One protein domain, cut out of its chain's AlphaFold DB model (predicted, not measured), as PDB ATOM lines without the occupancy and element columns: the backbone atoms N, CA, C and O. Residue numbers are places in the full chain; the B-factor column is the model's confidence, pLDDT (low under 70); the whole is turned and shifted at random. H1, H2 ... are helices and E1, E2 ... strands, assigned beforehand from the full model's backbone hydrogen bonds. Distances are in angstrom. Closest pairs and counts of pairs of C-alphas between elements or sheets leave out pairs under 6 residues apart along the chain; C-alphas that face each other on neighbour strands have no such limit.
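This is residues 28 to 130 of the 220 residues of an uncharacterized protein of Aureimonas sp. Leaf427 (UniProt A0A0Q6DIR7). A strongly twisted, antiparallel sheet of six strands curls round one helix, H1, which lies in the hollow of the sheet and has more C-alpha pairs within 10 A with E2, 24, than with any other strand. The long strands E2, E3 and E4 run side by side along the elongated body, and the long loop of residues 68 to 83 makes one end of it. The printed part has 103 residues, with one named helix and six named strands in the order H1, E1, E2, E3, E4, E5, E6; the class is mixed, helices and strands. The sheet is branched at E4, which has E3, E5 and E6 as neighbours. The whole is compact, with a radius of gyration of the C-alphas of 14.1 A, and spans 44 by 24 by 23 A.

H1, residues 28 to 43, begins with C-alpha 28 at (48.810, -2.616, 41.741) and is 23.4 A long. E1 is residues 50 to 54. E2, residues 58 to 67, measures 28.2 A, and E3, residues 84 to 93, measures 28.7 A. E4, residues 98 to 108, is the longest strand at 31.2 A, ending with C-alpha 108 at (32.325, -6.519, 25.920). E5 is residues 116 to 118, and E6, residues 123 to 129, ends with C-alpha 129 at (49.892, -24.761, 47.892).

H1 is on the sheet, and the closest C-alphas of H1 and E2 are those of Leu 41 and Pro 64, 5.9 A apart. In H1 every O i to N i+4 pair is within hydrogen-bond range. E1 to E5 form a meander, each strand the antiparallel neighbour of the one before. Within hydrogen-bond range are N 52 and O 60 at 2.8 A between E1 and E2, N 61 and O 90 at 2.8 A between E2 and E3, and N 89 and O 102 at 2.8 A between E3 and E4. The pairing of E4 is staggered: E3 lies on one side of it, and on the other side lie E6, beside residues 98 to 103, and E5, beside residues 105 to 108. N 107 and O 117 are 2.7 A apart between E4 and E5, and N 99 and O 128 are 2.7 A apart between E4 and E6, both within hydrogen-bond range. E5 and E6 are apart.

The two C-alphas farthest apart are those of Gly 79 and Asp 94, at 44.0 A. The printed part has no cut. The link from E2 to E3, 16 residues, is long. The mean pLDDT of the printed part is 78.0; it is under 70 at residues 56, 68 to 81, 94 to 97, 109 to 114 and 128 to 130.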
ATOM      1  N   ASP A  28      47.998  -2.926  42.920       80.56
ATOM      2  CA  ASP A  28      48.810  -2.616  41.741       80.56
ATOM      3  C   ASP A  28      48.993  -3.854  40.858       80.56
ATOM      4  O   ASP A  28      48.752  -3.797  39.653       80.56
ATOM      5  N   GLN A  29      49.310  -5.008  41.463       83.38
ATOM      6  CA  GLN A  29      49.375  -6.280  40.737       83.38
ATOM      7  C   GLN A  29      48.030  -6.606  40.084       83.38
ATOM      8  O   GLN A  29      47.993  -7.023  38.929       83.38
ATOM      9  N   TRP A  30      46.922  -6.372  40.791       85.75
ATOM     10  CA  TRP A  30      45.581  -6.575  40.254       85.75
ATOM     11  C   TRP A  30      45.306  -5.732  39.009       85.75
ATOM     12  O   TRP A  30      44.704  -6.245  38.068       85.75
ATOM     13  N   SER A  31      45.761  -4.478  38.964       84.38
ATOM     14  CA  SER A  31      45.615  -3.619  37.780       84.38
ATOM     15  C   SER A  31      46.283  -4.236  36.544       84.38
ATOM     16  O   SER A  31      45.675  -4.325  35.472       84.38
ATOM     17  N   ASP A  32      47.500  -4.753  36.712       86.12
ATOM     18  CA  ASP A  32      48.264  -5.402  35.643       86.12
ATOM     19  C   ASP A  32      47.637  -6.735  35.197       86.12
ATOM     20  O   ASP A  32      47.519  -7.006  33.995       86.12
ATOM     21  N   VAL A  33      47.164  -7.548  36.154       88.56
ATOM     22  CA  VAL A  33      46.429  -8.796  35.875       88.56
ATOM     23  C   VAL A  33      45.177  -8.502  35.055       88.56
ATOM     24  O   VAL A  33      44.910  -9.174  34.058       88.56
ATOM     25  N   VAL A  34      44.413  -7.483  35.452       87.69
ATOM     26  CA  VAL A  34      43.177  -7.080  34.777       87.69
ATOM     27  C   VAL A  34      43.442  -6.701  33.320       87.69
ATOM     28  O   VAL A  34      42.736  -7.194  32.438       87.69
ATOM     29  N   GLY A  35      44.481  -5.907  33.052       87.25
ATOM     30  CA  GLY A  35      44.856  -5.552  31.682       87.25
ATOM     31  C   GLY A  35      45.202  -6.773  30.820       87.25
ATOM     32  O   GLY A  35      44.839  -6.837  29.644       87.25
ATOM     33  N   PHE A  36      45.856  -7.782  31.400       90.44
ATOM     34  CA  PHE A  36      46.191  -9.016  30.685       90.44
ATOM     35  C   PHE A  36      44.993  -9.945  30.460       90.44
ATOM     36  O   PHE A  36      44.885 -10.543  29.385       90.44
ATOM     37  N   VAL A  37      44.061 -10.027  31.413       90.00
ATOM     38  CA  VAL A  37      42.784 -10.736  31.222       90.00
ATOM     39  C   VAL A  37      42.013 -10.127  30.047       90.00
ATOM     40  O   VAL A  37      41.552 -10.866  29.179       90.00
ATOM     41  N   ASP A  38      41.943  -8.798  29.947       87.69
ATOM     42  CA  ASP A  38      41.249  -8.114  28.844       87.69
ATOM     43  C   ASP A  38      41.909  -8.360  27.481       87.69
ATOM     44  O   ASP A  38      41.235  -8.653  26.483       87.69
ATOM     45  N   GLN A  39      43.242  -8.306  27.433       87.19
ATOM     46  CA  GLN A  39      43.998  -8.652  26.231       87.19
ATOM     47  C   GLN A  39      43.750 -10.111  25.812       87.19
ATOM     48  O   GLN A  39      43.551 -10.400  24.630       87.19
ATOM     49  N   THR A  40      43.729 -11.037  26.770       88.38
ATOM     50  CA  THR A  40      43.511 -12.465  26.504       88.38
ATOM     51  C   THR A  40      42.090 -12.719  26.007       88.38
ATOM     52  O   THR A  40      41.897 -13.384  24.994       88.38
ATOM     53  N   LEU A  41      41.080 -12.132  26.650       84.88
ATOM     54  CA  LEU A  41      39.681 -12.294  26.253       84.88
ATOM     55  C   LEU A  41      39.379 -11.759  24.848       84.88
ATOM     56  O   LEU A  41      38.524 -12.323  24.160       84.88
ATOM     57  N   SER A  42      40.075 -10.704  24.419       80.56
ATOM     58  CA  SER A  42      39.915 -10.116  23.083       80.56
ATOM     59  C   SER A  42      40.641 -10.892  21.980       80.56
ATOM     60  O   SER A  42      40.131 -10.962  20.862       80.56
ATOM     61  N   THR A  43      41.798 -11.497  22.271       82.62
ATOM     62  CA  THR A  43      42.689 -12.046  21.230       82.62
ATOM     63  C   THR A  43      42.804 -13.568  21.214       82.62
ATOM     64  O   THR A  43      43.014 -14.154  20.149       82.62
ATOM     65  N   ALA A  44      42.658 -14.229  22.362       83.06
ATOM     66  CA  ALA A  44      42.917 -15.653  22.485       83.06
ATOM     67  C   ALA A  44      41.694 -16.510  22.131       83.06
ATOM     68  O   ALA A  44      40.532 -16.107  22.241       83.06
ATOM     69  N   ARG A  45      41.965 -17.745  21.694       81.50
ATOM     70  CA  ARG A  45      40.918 -18.741  21.433       81.50
ATOM     71  C   ARG A  45      40.386 -19.277  22.758       81.50
ATOM     72  O   ARG A  45      41.151 -19.467  23.699       81.50
ATOM     73  N   SER A  46      39.095 -19.583  22.819       83.12
ATOM     74  CA  SER A  46      38.537 -20.211  24.018       83.12
ATOM     75  C   SER A  46      39.221 -21.550  24.325       83.12
ATOM     76  O   SER A  46      39.471 -22.336  23.410       83.12
ATOM     77  N   GLY A  47      39.503 -21.787  25.607       83.75
ATOM     78  CA  GLY A  47      40.177 -22.972  26.127       83.75
ATOM     79  C   GLY A  47      41.690 -22.974  25.913       83.75
ATOM     80  O   GLY A  47      42.317 -23.990  26.178       83.75
ATOM     81  N   SER A  48      42.278 -21.885  25.400       83.38
ATOM     82  CA  SER A  48      43.736 -21.784  25.264       83.38
ATOM     83  C   SER A  48      44.379 -21.230  26.532       83.38
ATOM     84  O   SER A  48      43.911 -20.229  27.071       83.38
ATOM     85  N   ASP A  49      45.466 -21.853  26.973       87.88
ATOM     86  CA  ASP A  49      46.315 -21.327  28.040       87.88
ATOM     87  C   ASP A  49      47.099 -20.110  27.543       87.88
ATOM     88  O   ASP A  49      47.761 -20.159  26.500       87.88
ATOM     89  N   ASN A  50      47.020 -19.008  28.284       90.19
ATOM     90  CA  ASN A  50      47.738 -17.774  27.988       90.19
ATOM     91  C   ASN A  50      48.501 -17.337  29.232       90.19
ATOM     92  O   ASN A  50      47.931 -16.758  30.160       90.19
ATOM     93  N   SER A  51      49.806 -17.595  29.219       90.31
ATOM     94  CA  SER A  51      50.670 -17.341  30.367       90.31
ATOM     95  C   SER A  51      51.489 -16.063  30.215       90.31
ATOM     96  O   SER A  51      52.025 -15.770  29.144       90.31
ATOM     97  N   ARG A  52      51.636 -15.313  31.308       87.94
ATOM     98  CA  ARG A  52      52.538 -14.160  31.418       87.94
ATOM     99  C   ARG A  52      53.121 -14.075  32.826       87.94
ATOM    100  O   ARG A  52      52.411 -14.268  33.807       87.94
ATOM    101  N   SER A  53      54.398 -13.721  32.920       85.19
ATOM    102  CA  SER A  53      55.043 -13.377  34.191       85.19
ATOM    103  C   SER A  53      54.956 -11.876  34.458       85.19
ATOM    104  O   SER A  53      55.177 -11.066  33.557       85.19
ATOM    105  N   PHE A  54      54.652 -11.516  35.702       79.38
ATOM    106  CA  PHE A  54      54.635 -10.150  36.214       79.38
ATOM    107  C   PHE A  54      55.727 -10.012  37.274       79.38
ATOM    108  O   PHE A  54      55.634 -10.562  38.369       79.38
ATOM    109  N   GLY A  55      56.794  -9.287  36.940       73.88
ATOM    110  CA  GLY A  55      57.981  -9.233  37.793       73.88
ATOM    111  C   GLY A  55      58.730 -10.570  37.837       73.88
ATOM    112  O   GLY A  55      58.685 -11.344  36.880       73.88
ATOM    113  N   ARG A  56      59.473 -10.807  38.928       67.19
ATOM    114  CA  ARG A  56      60.288 -12.024  39.104       67.19
ATOM    115  C   ARG A  56      59.505 -13.180  39.724       67.19
ATOM    116  O   ARG A  56      59.752 -14.317  39.350       67.19
ATOM    117  N   ASP A  57      58.532 -12.874  40.581       73.56
ATOM    118  CA  ASP A  57      57.982 -13.860  41.519       73.56
ATOM    119  C   ASP A  57      56.506 -14.192  41.263       73.56
ATOM    120  O   ASP A  57      55.922 -14.973  42.006       73.56
ATOM    121  N   VAL A  58      55.873 -13.610  40.235       81.00
ATOM    122  CA  VAL A  58      54.464 -13.871  39.902       81.00
ATOM    123  C   VAL A  58      54.346 -14.348  38.461       81.00
ATOM    124  O   VAL A  58      54.695 -13.637  37.521       81.00
ATOM    125  N   ALA A  59      53.807 -15.547  38.273       87.44
ATOM    126  CA  ALA A  59      53.394 -16.069  36.980       87.44
ATOM    127  C   ALA A  59      51.875 -16.206  36.945       87.44
ATOM    128  O   ALA A  59      51.245 -16.562  37.934       87.44
ATOM    129  N   ILE A  60      51.273 -15.896  35.807       89.31
ATOM    130  CA  ILE A  60      49.826 -15.905  35.633       89.31
ATOM    131  C   ILE A  60      49.489 -16.725  34.403       89.31
ATOM    132  O   ILE A  60      50.137 -16.556  33.375       89.31
ATOM    133  N   ASN A  61      48.459 -17.560  34.498       91.44
ATOM    134  CA  ASN A  61      47.817 -18.216  33.367       91.44
ATOM    135  C   ASN A  61      46.344 -17.807  33.309       91.44
ATOM    136  O   ASN A  61      45.650 -17.837  34.325       91.44
ATOM    137  N   VAL A  62      45.870 -17.437  32.124       92.38
ATOM    138  CA  VAL A  62      44.464 -17.118  31.867       92.38
ATOM    139  C   VAL A  62      43.925 -18.065  30.805       92.38
ATOM    140  O   VAL A  62      44.459 -18.127  29.697       92.38
ATOM    141  N   VAL A  63      42.822 -18.742  31.120       91.00
ATOM    142  CA  VAL A  63      42.089 -19.596  30.182       91.00
ATOM    143  C   VAL A  63      40.735 -18.948  29.885       91.00
ATOM    144  O   VAL A  63      39.847 -18.943  30.741       91.00
ATOM    145  N   PRO A  64      40.536 -18.367  28.690       88.06
ATOM    146  CA  PRO A  64      39.268 -17.756  28.325       88.06
ATOM    147  C   PRO A  64      38.241 -18.835  27.962       88.06
ATOM    148  O   PRO A  64      38.520 -19.758  27.195       88.06
ATOM    149  N   GLN A  65      37.011 -18.705  28.441       87.38
ATOM    150  CA  GLN A  65      35.927 -19.648  28.163       87.38
ATOM    151  C   GLN A  65      35.029 -19.169  27.014       87.38
ATOM    152  O   GLN A  65      35.037 -17.995  26.627       87.38
ATOM    153  N   LYS A  66      34.264 -20.099  26.423       76.62
ATOM    154  CA  LYS A  66      33.305 -19.767  25.359       76.62
ATOM    155  C   LYS A  66      32.246 -18.825  25.926       76.62
ATOM    156  O   LYS A  66      31.944 -18.865  27.118       76.62
ATOM    157  N   ALA A  67      31.668 -17.990  25.065       72.69
ATOM    158  CA  ALA A  67      30.495 -17.219  25.454       72.69
ATOM    159  C   ALA A  67      29.378 -18.190  25.868       72.69
ATOM    160  O   ALA A  67      29.173 -19.219  25.219       72.69
ATOM    161  N   VAL A  68      28.700 -17.874  26.965       65.06
ATOM    162  CA  VAL A  68      27.561 -18.634  27.489       65.06
ATOM    163  C   VAL A  68      26.384 -17.691  27.632       65.06
ATOM    164  O   VAL A  68      26.573 -16.563  28.079       65.06
ATOM    165  N   SER A  69      25.192 -18.155  27.265       61.56
ATOM    166  CA  SER A  69      23.949 -17.389  27.353       61.56
ATOM    167  C   SER A  69      23.619 -17.076  28.806       61.56
ATOM    168  O   SER A  69      23.529 -17.983  29.633       61.56
ATOM    169  N   ARG A  70      23.353 -15.808  29.133       61.75
ATOM    170  CA  ARG A  70      22.918 -15.430  30.489       61.75
ATOM    171  C   ARG A  70      21.602 -16.092  30.922       61.75
ATOM    172  O   ARG A  70      21.433 -16.357  32.108       61.75
ATOM    173  N   SER A  71      20.659 -16.312  30.004       64.06
ATOM    174  CA  SER A  71      19.332 -16.844  30.351       64.06
ATOM    175  C   SER A  71      19.325 -18.357  30.537       64.06
ATOM    176  O   SER A  71      18.545 -18.858  31.341       64.06
ATOM    177  N   THR A  72      20.176 -19.077  29.802       63.50
ATOM    178  CA  THR A  72      20.177 -20.549  29.788       63.50
ATOM    179  C   THR A  72      21.437 -21.168  30.383       63.50
ATOM    180  O   THR A  72      21.427 -22.346  30.716       63.50
ATOM    181  N   GLY A  73      22.527 -20.409  30.528       63.75
ATOM    182  CA  GLY A  73      23.840 -20.929  30.928       63.75
ATOM    183  C   GLY A  73      24.521 -21.792  29.859       63.75
ATOM    184  O   GLY A  73      25.620 -22.292  30.083       63.75
ATOM    185  N   GLU A  74      23.895 -21.974  28.695       62.50
ATOM    186  CA  GLU A  74      24.396 -22.837  27.626       62.50
ATOM    187  C   GLU A  74      25.458 -22.133  26.775       62.50
ATOM    188  O   GLU A  74      25.423 -20.915  26.584       62.50
ATOM    189  N   ILE A  75      26.388 -22.919  26.220       59.91
ATOM    190  CA  ILE A  75      27.420 -22.428  25.300       59.91
ATOM    191  C   ILE A  75      26.753 -21.784  24.082       59.91
ATOM    192  O   ILE A  75      25.980 -22.418  23.366       59.91
ATOM    193  N   CYS A  76      27.114 -20.536  23.807       64.38
ATOM    194  CA  CYS A  76      26.663 -19.815  22.630       64.38
ATOM    195  C   CYS A  76      27.240 -20.459  21.359       64.38
ATOM    196  O   CYS A  76      28.443 -20.399  21.099       64.38
ATOM    197  N   GLY A  77      26.364 -21.076  20.561       57.72
ATOM    198  CA  GLY A  77      26.652 -21.461  19.180       57.72
ATOM    199  C   GLY A  77      26.568 -20.271  18.215       57.72
ATOM    200  O   GLY A  77      26.380 -19.121  18.622       57.72
ATOM    201  N   ALA A  78      26.679 -20.541  16.911       49.53
ATOM    202  CA  ALA A  78      26.460 -19.527  15.881       49.53
ATOM    203  C   ALA A  78      25.049 -18.917  16.021       49.53
ATOM    204  O   ALA A  78      24.058 -19.637  15.935       49.53
ATOM    205  N   GLY A  79      24.964 -17.602  16.254       53.88
ATOM    206  CA  GLY A  79      23.699 -16.862  16.390       53.88
ATOM    207  C   GLY A  79      23.370 -16.362  17.803       53.88
ATOM    208  O   GLY A  79      22.517 -15.489  17.941       53.88
ATOM    209  N   CYS A  80      24.069 -16.826  18.843       55.53
ATOM    210  CA  CYS A  80      23.961 -16.240  20.181       55.53
ATOM    211  C   CYS A  80      25.011 -15.137  20.350       55.53
ATOM    212  O   CYS A  80      26.187 -15.413  20.581       55.53
ATOM    213  N   TYR A  81      24.587 -13.882  20.229       64.50
ATOM    214  CA  TYR A  81      25.434 -12.726  20.512       64.50
ATOM    215  C   TYR A  81      25.417 -12.428  22.024       64.50
ATOM    216  O   TYR A  81      24.820 -11.447  22.457       64.50
ATOM    217  N   ASP A  82      26.007 -13.306  22.846       70.25
ATOM    218  CA  ASP A  82      26.356 -12.943  24.228       70.25
ATOM    219  C   ASP A  82      27.793 -12.383  24.220       70.25
ATOM    220  O   ASP A  82      28.738 -13.121  23.920       70.25
ATOM    221  N   PRO A  83      27.990 -11.077  24.490       76.00
ATOM    222  CA  PRO A  83      29.311 -10.461  24.494       76.00
ATOM    223  C   PRO A  83      30.124 -10.807  25.753       76.00
ATOM    224  O   PRO A  83      31.234 -10.299  25.912       76.00
ATOM    225  N   CYS A  84      29.590 -11.633  26.657       80.88
ATOM    226  CA  CYS A  84      30.229 -12.001  27.907       80.88
ATOM    227  C   CYS A  84      30.935 -13.358  27.840       80.88
ATOM    228  O   CYS A  84      30.380 -14.366  27.403       80.88
ATOM    229  N   ARG A  85      32.165 -13.398  28.352       82.38
ATOM    230  CA  ARG A  85      33.025 -14.581  28.404       82.38
ATOM    231  C   ARG A  85      33.481 -14.831  29.831       82.38
ATOM    232  O   ARG A  85      33.862 -13.899  30.544       82.38
ATOM    233  N   GLY A  86      33.416 -16.094  30.238       88.00
ATOM    234  CA  GLY A  86      34.078 -16.548  31.454       88.00
ATOM    235  C   GLY A  86      35.591 -16.591  31.257       88.00
ATOM    236  O   GLY A  86      36.074 -16.661  30.123       88.00
ATOM    237  N   PHE A  87      36.335 -16.575  32.349       89.81
ATOM    238  CA  PHE A  87      37.750 -16.911  32.356       89.81
ATOM    239  C   PHE A  87      38.110 -17.611  33.661       89.81
ATOM    240  O   PHE A  87      37.532 -17.331  34.714       89.81
ATOM    241  N   GLU A  88      39.091 -18.495  33.564       92.00
ATOM    242  CA  GLU A  88      39.813 -19.048  34.702       92.00
ATOM    243  C   GLU A  88      41.175 -18.366  34.762       92.00
ATOM    244  O   GLU A  88      41.817 -18.132  33.735       92.00
ATOM    245  N   LEU A  89      41.588 -17.996  35.966       90.62
ATOM    246  CA  LEU A  89      42.831 -17.295  36.235       90.62
ATOM    247  C   LEU A  89      43.600 -18.082  37.293       90.62
ATOM    248  O   LEU A  89      43.154 -18.213  38.430       90.62
ATOM    249  N   THR A  90      44.777 -18.570  36.929       90.19
ATOM    250  CA  THR A  90      45.719 -19.200  37.850       90.19
ATOM    251  C   THR A  90      46.866 -18.234  38.108       90.19
ATOM    252  O   THR A  90      47.513 -17.776  37.168       90.19
ATOM    253  N   VAL A  91      47.133 -17.917  39.372       88.25
ATOM    254  CA  VAL A  91      48.242 -17.056  39.794       88.25
ATOM    255  C   VAL A  91      49.218 -17.893  40.594       88.25
ATOM    256  O   VAL A  91      48.878 -18.385  41.660       88.25
ATOM    257  N   THR A  92      50.435 -18.031  40.099       85.44
ATOM    258  CA  THR A  92      51.530 -18.748  40.739       85.44
ATOM    259  C   THR A  92      52.515 -17.751  41.345       85.44
ATOM    260  O   THR A  92      52.972 -16.850  40.643       85.44
ATOM    261  N   ARG A  93      52.862 -17.906  42.627       81.56
ATOM    262  CA  ARG A  93      53.868 -17.087  43.323       81.56
ATOM    263  C   ARG A  93      55.109 -17.871  43.734       81.56
ATOM    264  O   ARG A  93      55.025 -19.085  43.937       81.56
ATOM    265  N   ASP A  94      56.217 -17.147  43.895       64.75
ATOM    266  CA  ASP A  94      57.452 -17.590  44.553       64.75
ATOM    267  C   ASP A  94      57.957 -18.935  43.993       64.75
ATOM    268  O   ASP A  94      58.020 -19.937  44.706       64.75
ATOM    269  N   ASP A  95      58.223 -18.975  42.683       58.09
ATOM    270  CA  ASP A  95      58.717 -20.141  41.923       58.09
ATOM    271  C   ASP A  95      57.802 -21.380  41.894       58.09
ATOM    272  O   ASP A  95      58.250 -22.488  41.599       58.09
ATOM    273  N   GLY A  96      56.501 -21.221  42.152       59.28
ATOM    274  CA  GLY A  96      55.566 -22.350  42.144       59.28
ATOM    275  C   GLY A  96      55.051 -22.746  43.515       59.28
ATOM    276  O   GLY A  96      54.469 -23.815  43.618       59.28
ATOM    277  N   ARG A  97      55.241 -21.939  44.560       63.00
ATOM    278  CA  ARG A  97      54.900 -22.318  45.940       63.00
ATOM    279  C   ARG A  97      53.441 -22.111  46.329       63.00
ATOM    280  O   ARG A  97      52.872 -22.888  47.092       63.00
ATOM    281  N   ALA A  98      52.820 -21.076  45.784       71.50
ATOM    282  CA  ALA A  98      51.404 -20.806  45.986       71.50
ATOM    283  C   ALA A  98      50.724 -20.603  44.638       71.50
ATOM    284  O   ALA A  98      51.188 -19.817  43.816       71.50
ATOM    285  N   ILE A  99      49.625 -21.314  44.422       77.44
ATOM    286  CA  ILE A  99      48.752 -21.208  43.264       77.44
ATOM    287  C   ILE A  99      47.377 -20.741  43.741       77.44
ATOM    288  O   ILE A  99      46.679 -21.445  44.462       77.44
ATOM    289  N   TYR A 100      46.946 -19.574  43.292       84.75
ATOM    290  CA  TYR A 100      45.592 -19.076  43.500       84.75
ATOM    291  C   TYR A 100      44.783 -19.328  42.232       84.75
ATOM    292  O   TYR A 100      45.230 -18.995  41.136       84.75
ATOM    293  N   GLU A 101      43.600 -19.909  42.374       86.75
ATOM    294  CA  GLU A 101      42.665 -20.162  41.283       86.75
ATOM    295  C   GLU A 101      41.453 -19.258  41.454       86.75
ATOM    296  O   GLU A 101      40.703 -19.367  42.427       86.75
ATOM    297  N   TYR A 102      41.278 -18.363  40.494       89.25
ATOM    298  CA  TYR A 102      40.173 -17.431  40.420       89.25
ATOM    299  C   TYR A 102      39.295 -17.752  39.214       89.25
ATOM    300  O   TYR A 102      39.791 -18.162  38.160       89.25
ATOM    301  N   SER A 103      38.008 -17.444  39.327       89.69
ATOM    302  CA  SER A 103      37.099 -17.384  38.188       89.69
ATOM    303  C   SER A 103      36.405 -16.037  38.112       89.69
ATOM    304  O   SER A 103      36.195 -15.320  39.097       89.69
ATOM    305  N   GLY A 104      36.058 -15.659  36.890       89.81
ATOM    306  CA  GLY A 104      35.310 -14.445  36.648       89.81
ATOM    307  C   GLY A 104      34.649 -14.445  35.286       89.81
ATOM    308  O   GLY A 104      34.829 -15.340  34.459       89.81
ATOM    309  N   ARG A 105      33.867 -13.395  35.046       88.38
ATOM    310  CA  ARG A 105      33.204 -13.155  33.769       88.38
ATOM    311  C   ARG A 105      33.359 -11.693  33.392       88.38
ATOM    312  O   ARG A 105      33.157 -10.809  34.228       88.38
ATOM    313  N   ARG A 106      33.694 -11.435  32.131       87.62
ATOM    314  CA  ARG A 106      33.712 -10.083  31.569       87.62
ATOM    315  C   ARG A 106      32.835 -10.001  30.337       87.62
ATOM    316  O   ARG A 106      32.739 -10.965  29.589       87.62
ATOM    317  N   CYS A 107      32.241  -8.839  30.119       84.56
ATOM    318  CA  CYS A 107      31.378  -8.504  29.002       84.56
ATOM    319  C   CYS A 107      32.001  -7.404  28.157       84.56
ATOM    320  O   CYS A 107      32.428  -6.377  28.689       84.56
ATOM    321  N   ALA A 108      32.009  -7.595  26.842       80.50
ATOM    322  CA  ALA A 108      32.325  -6.519  25.920       80.50
ATOM    323  C   ALA A 108      31.162  -5.516  25.830       80.50
ATOM    324  O   ALA A 108      29.996  -5.906  25.785       80.50
ATOM    325  N   SER A 109      31.469  -4.218  25.783       68.25
ATOM    326  CA  SER A 109      30.447  -3.161  25.698       68.25
ATOM    327  C   SER A 109      29.829  -2.967  24.302       68.25
ATOM    328  O   SER A 109      28.873  -2.204  24.174       68.25
ATOM    329  N   SER A 110      30.344  -3.617  23.253       63.59
ATOM    330  CA  SER A 110      29.926  -3.396  21.856       63.59
ATOM    331  C   SER A 110      30.354  -4.533  20.910       63.59
ATOM    332  O   SER A 110      31.044  -5.473  21.304       63.59
ATOM    333  N   ALA A 111      29.931  -4.421  19.641       58.03
ATOM    334  CA  ALA A 111      30.276  -5.284  18.499       58.03
ATOM    335  C   ALA A 111      31.783  -5.475  18.243       58.03
ATOM    336  O   ALA A 111      32.179  -6.420  17.566       58.03
ATOM    337  N   ASP A 112      32.613  -4.568  18.757       62.56
ATOM    338  CA  ASP A 112      34.044  -4.490  18.459       62.56
ATOM    339  C   ASP A 112      34.939  -5.264  19.445       62.56
ATOM    340  O   ASP A 112      36.134  -5.390  19.191       62.56
ATOM    341  N   PHE A 113      34.387  -5.795  20.548       66.00
ATOM    342  CA  PHE A 113      35.122  -6.552  21.577       66.00
ATOM    343  C   PHE A 113      36.386  -5.850  22.116       66.00
ATOM    344  O   PHE A 113      37.291  -6.508  22.636       66.00
ATOM    345  N   SER A 114      36.446  -4.517  22.006       63.25
ATOM    346  CA  SER A 114      37.630  -3.713  22.335       63.25
ATOM    347  C   SER A 114      37.738  -3.382  23.822       63.25
ATOM    348  O   SER A 114      38.839  -3.239  24.348       63.25
ATOM    349  N   THR A 115      36.597  -3.274  24.507       70.25
ATOM    350  CA  THR A 115      36.521  -2.903  25.923       70.25
ATOM    351  C   THR A 115      35.722  -3.944  26.689       70.25
ATOM    352  O   THR A 115      34.539  -4.142  26.410       70.25
ATOM    353  N   TRP A 116      36.361  -4.577  27.671       78.06
ATOM    354  CA  TRP A 116      35.772  -5.603  28.527       78.06
ATOM    355  C   TRP A 116      35.527  -5.042  29.930       78.06
ATOM    356  O   TRP A 116      36.366  -4.345  30.495       78.06
ATOM    357  N   ARG A 117      34.356  -5.326  30.502       83.75
ATOM    358  CA  ARG A 117      33.994  -4.953  31.877       83.75
ATOM    359  C   ARG A 117      33.545  -6.177  32.646       83.75
ATOM    360  O   ARG A 117      32.876  -7.033  32.081       83.75
ATOM    361  N   SER A 118      33.875  -6.258  33.928       79.88
ATOM    362  CA  SER A 118      33.420  -7.371  34.761       79.88
ATOM    363  C   SER A 118      31.893  -7.380  34.894       79.88
ATOM    364  O   SER A 118      31.288  -6.347  35.174       79.88
ATOM    365  N   ASP A 119      31.285  -8.555  34.706       80.69
ATOM    366  CA  ASP A 119      29.843  -8.805  34.920       80.69
ATOM    367  C   ASP A 119      29.516  -9.045  36.411       80.69
ATOM    368  O   ASP A 119      28.366  -9.200  36.809       80.69
ATOM    369  N   GLY A 120      30.552  -9.087  37.250       81.31
ATOM    370  CA  GLY A 120      30.492  -9.314  38.689       81.31
ATOM    371  C   GLY A 120      31.884  -9.237  39.317       81.31
ATOM    372  O   GLY A 120      32.860  -8.890  38.648       81.31
ATOM    373  N   SER A 121      31.989  -9.554  40.606       80.50
ATOM    374  CA  SER A 121      33.285  -9.709  41.270       80.50
ATOM    375  C   SER A 121      34.035 -10.925  40.724       80.50
ATOM    376  O   SER A 121      33.422 -11.946  40.416       80.50
ATOM    377  N   ILE A 122      35.362 -10.819  40.626       85.12
ATOM    378  CA  ILE A 122      36.231 -11.986  40.443       85.12
ATOM    379  C   ILE A 122      36.259 -12.727  41.779       85.12
ATOM    380  O   ILE A 122      36.472 -12.100  42.819       85.12
ATOM    381  N   SER A 123      36.024 -14.034  41.749       82.06
ATOM    382  CA  SER A 123      35.978 -14.874  42.943       82.06
ATOM    383  C   SER A 123      37.253 -15.700  43.039       82.06
ATOM    384  O   SER A 123      37.690 -16.277  42.047       82.06
ATOM    385  N   LEU A 124      37.851 -15.757  44.230       84.38
ATOM    386  CA  LEU A 124      38.880 -16.741  44.551       84.38
ATOM    387  C   LEU A 124      38.181 -18.068  44.849       84.38
ATOM    388  O   LEU A 124      37.529 -18.206  45.882       84.38
ATOM    389  N   ASP A 125      38.309 -19.031  43.945       82.56
ATOM    390  CA  ASP A 125      37.656 -20.331  44.090       82.56
ATOM    391  C   ASP A 125      38.485 -21.279  44.952       82.56
ATOM    392  O   ASP A 125      37.944 -22.104  45.694       82.56
ATOM    393  N   ARG A 126      39.816 -21.193  44.842       76.88
ATOM    394  CA  ARG A 126      40.730 -22.083  45.559       76.88
ATOM    395  C   ARG A 126      42.109 -21.464  45.735       76.88
ATOM    396  O   ARG A 126      42.648 -20.860  44.819       76.88
ATOM    397  N   VAL A 127      42.728 -21.739  46.879       78.94
ATOM    398  CA  VAL A 127      44.178 -21.611  47.061       78.94
ATOM    399  C   VAL A 127      44.769 -23.014  47.108       78.94
ATOM    400  O   VAL A 127      44.347 -23.853  47.905       78.94
ATOM    401  N   ARG A 128      45.711 -23.294  46.214       67.31
ATOM    402  CA  ARG A 128      46.529 -24.502  46.195       67.31
ATOM    403  C   ARG A 128      47.930 -24.112  46.639       67.31
ATOM    404  O   ARG A 128      48.573 -23.295  45.994       67.31
ATOM    405  N   ARG A 129      48.442 -24.731  47.697       63.03
ATOM    406  CA  ARG A 129      49.892 -24.761  47.892       63.03
ATOM    407  C   ARG A 129      50.472 -25.711  46.862       63.03
ATOM    408  O   ARG A 129      49.932 -26.797  46.654       63.03
ATOM    409  N   SER A 130      51.529 -25.284  46.202       56.78
ATOM    410  CA  SER A 130      52.279 -26.123  45.282       56.78
ATOM    411  C   SER A 130      53.685 -26.299  45.842       56.78
ATOM    412  O   SER A 130      54.282 -25.381  46.384       56.78
TER     413      SER A 130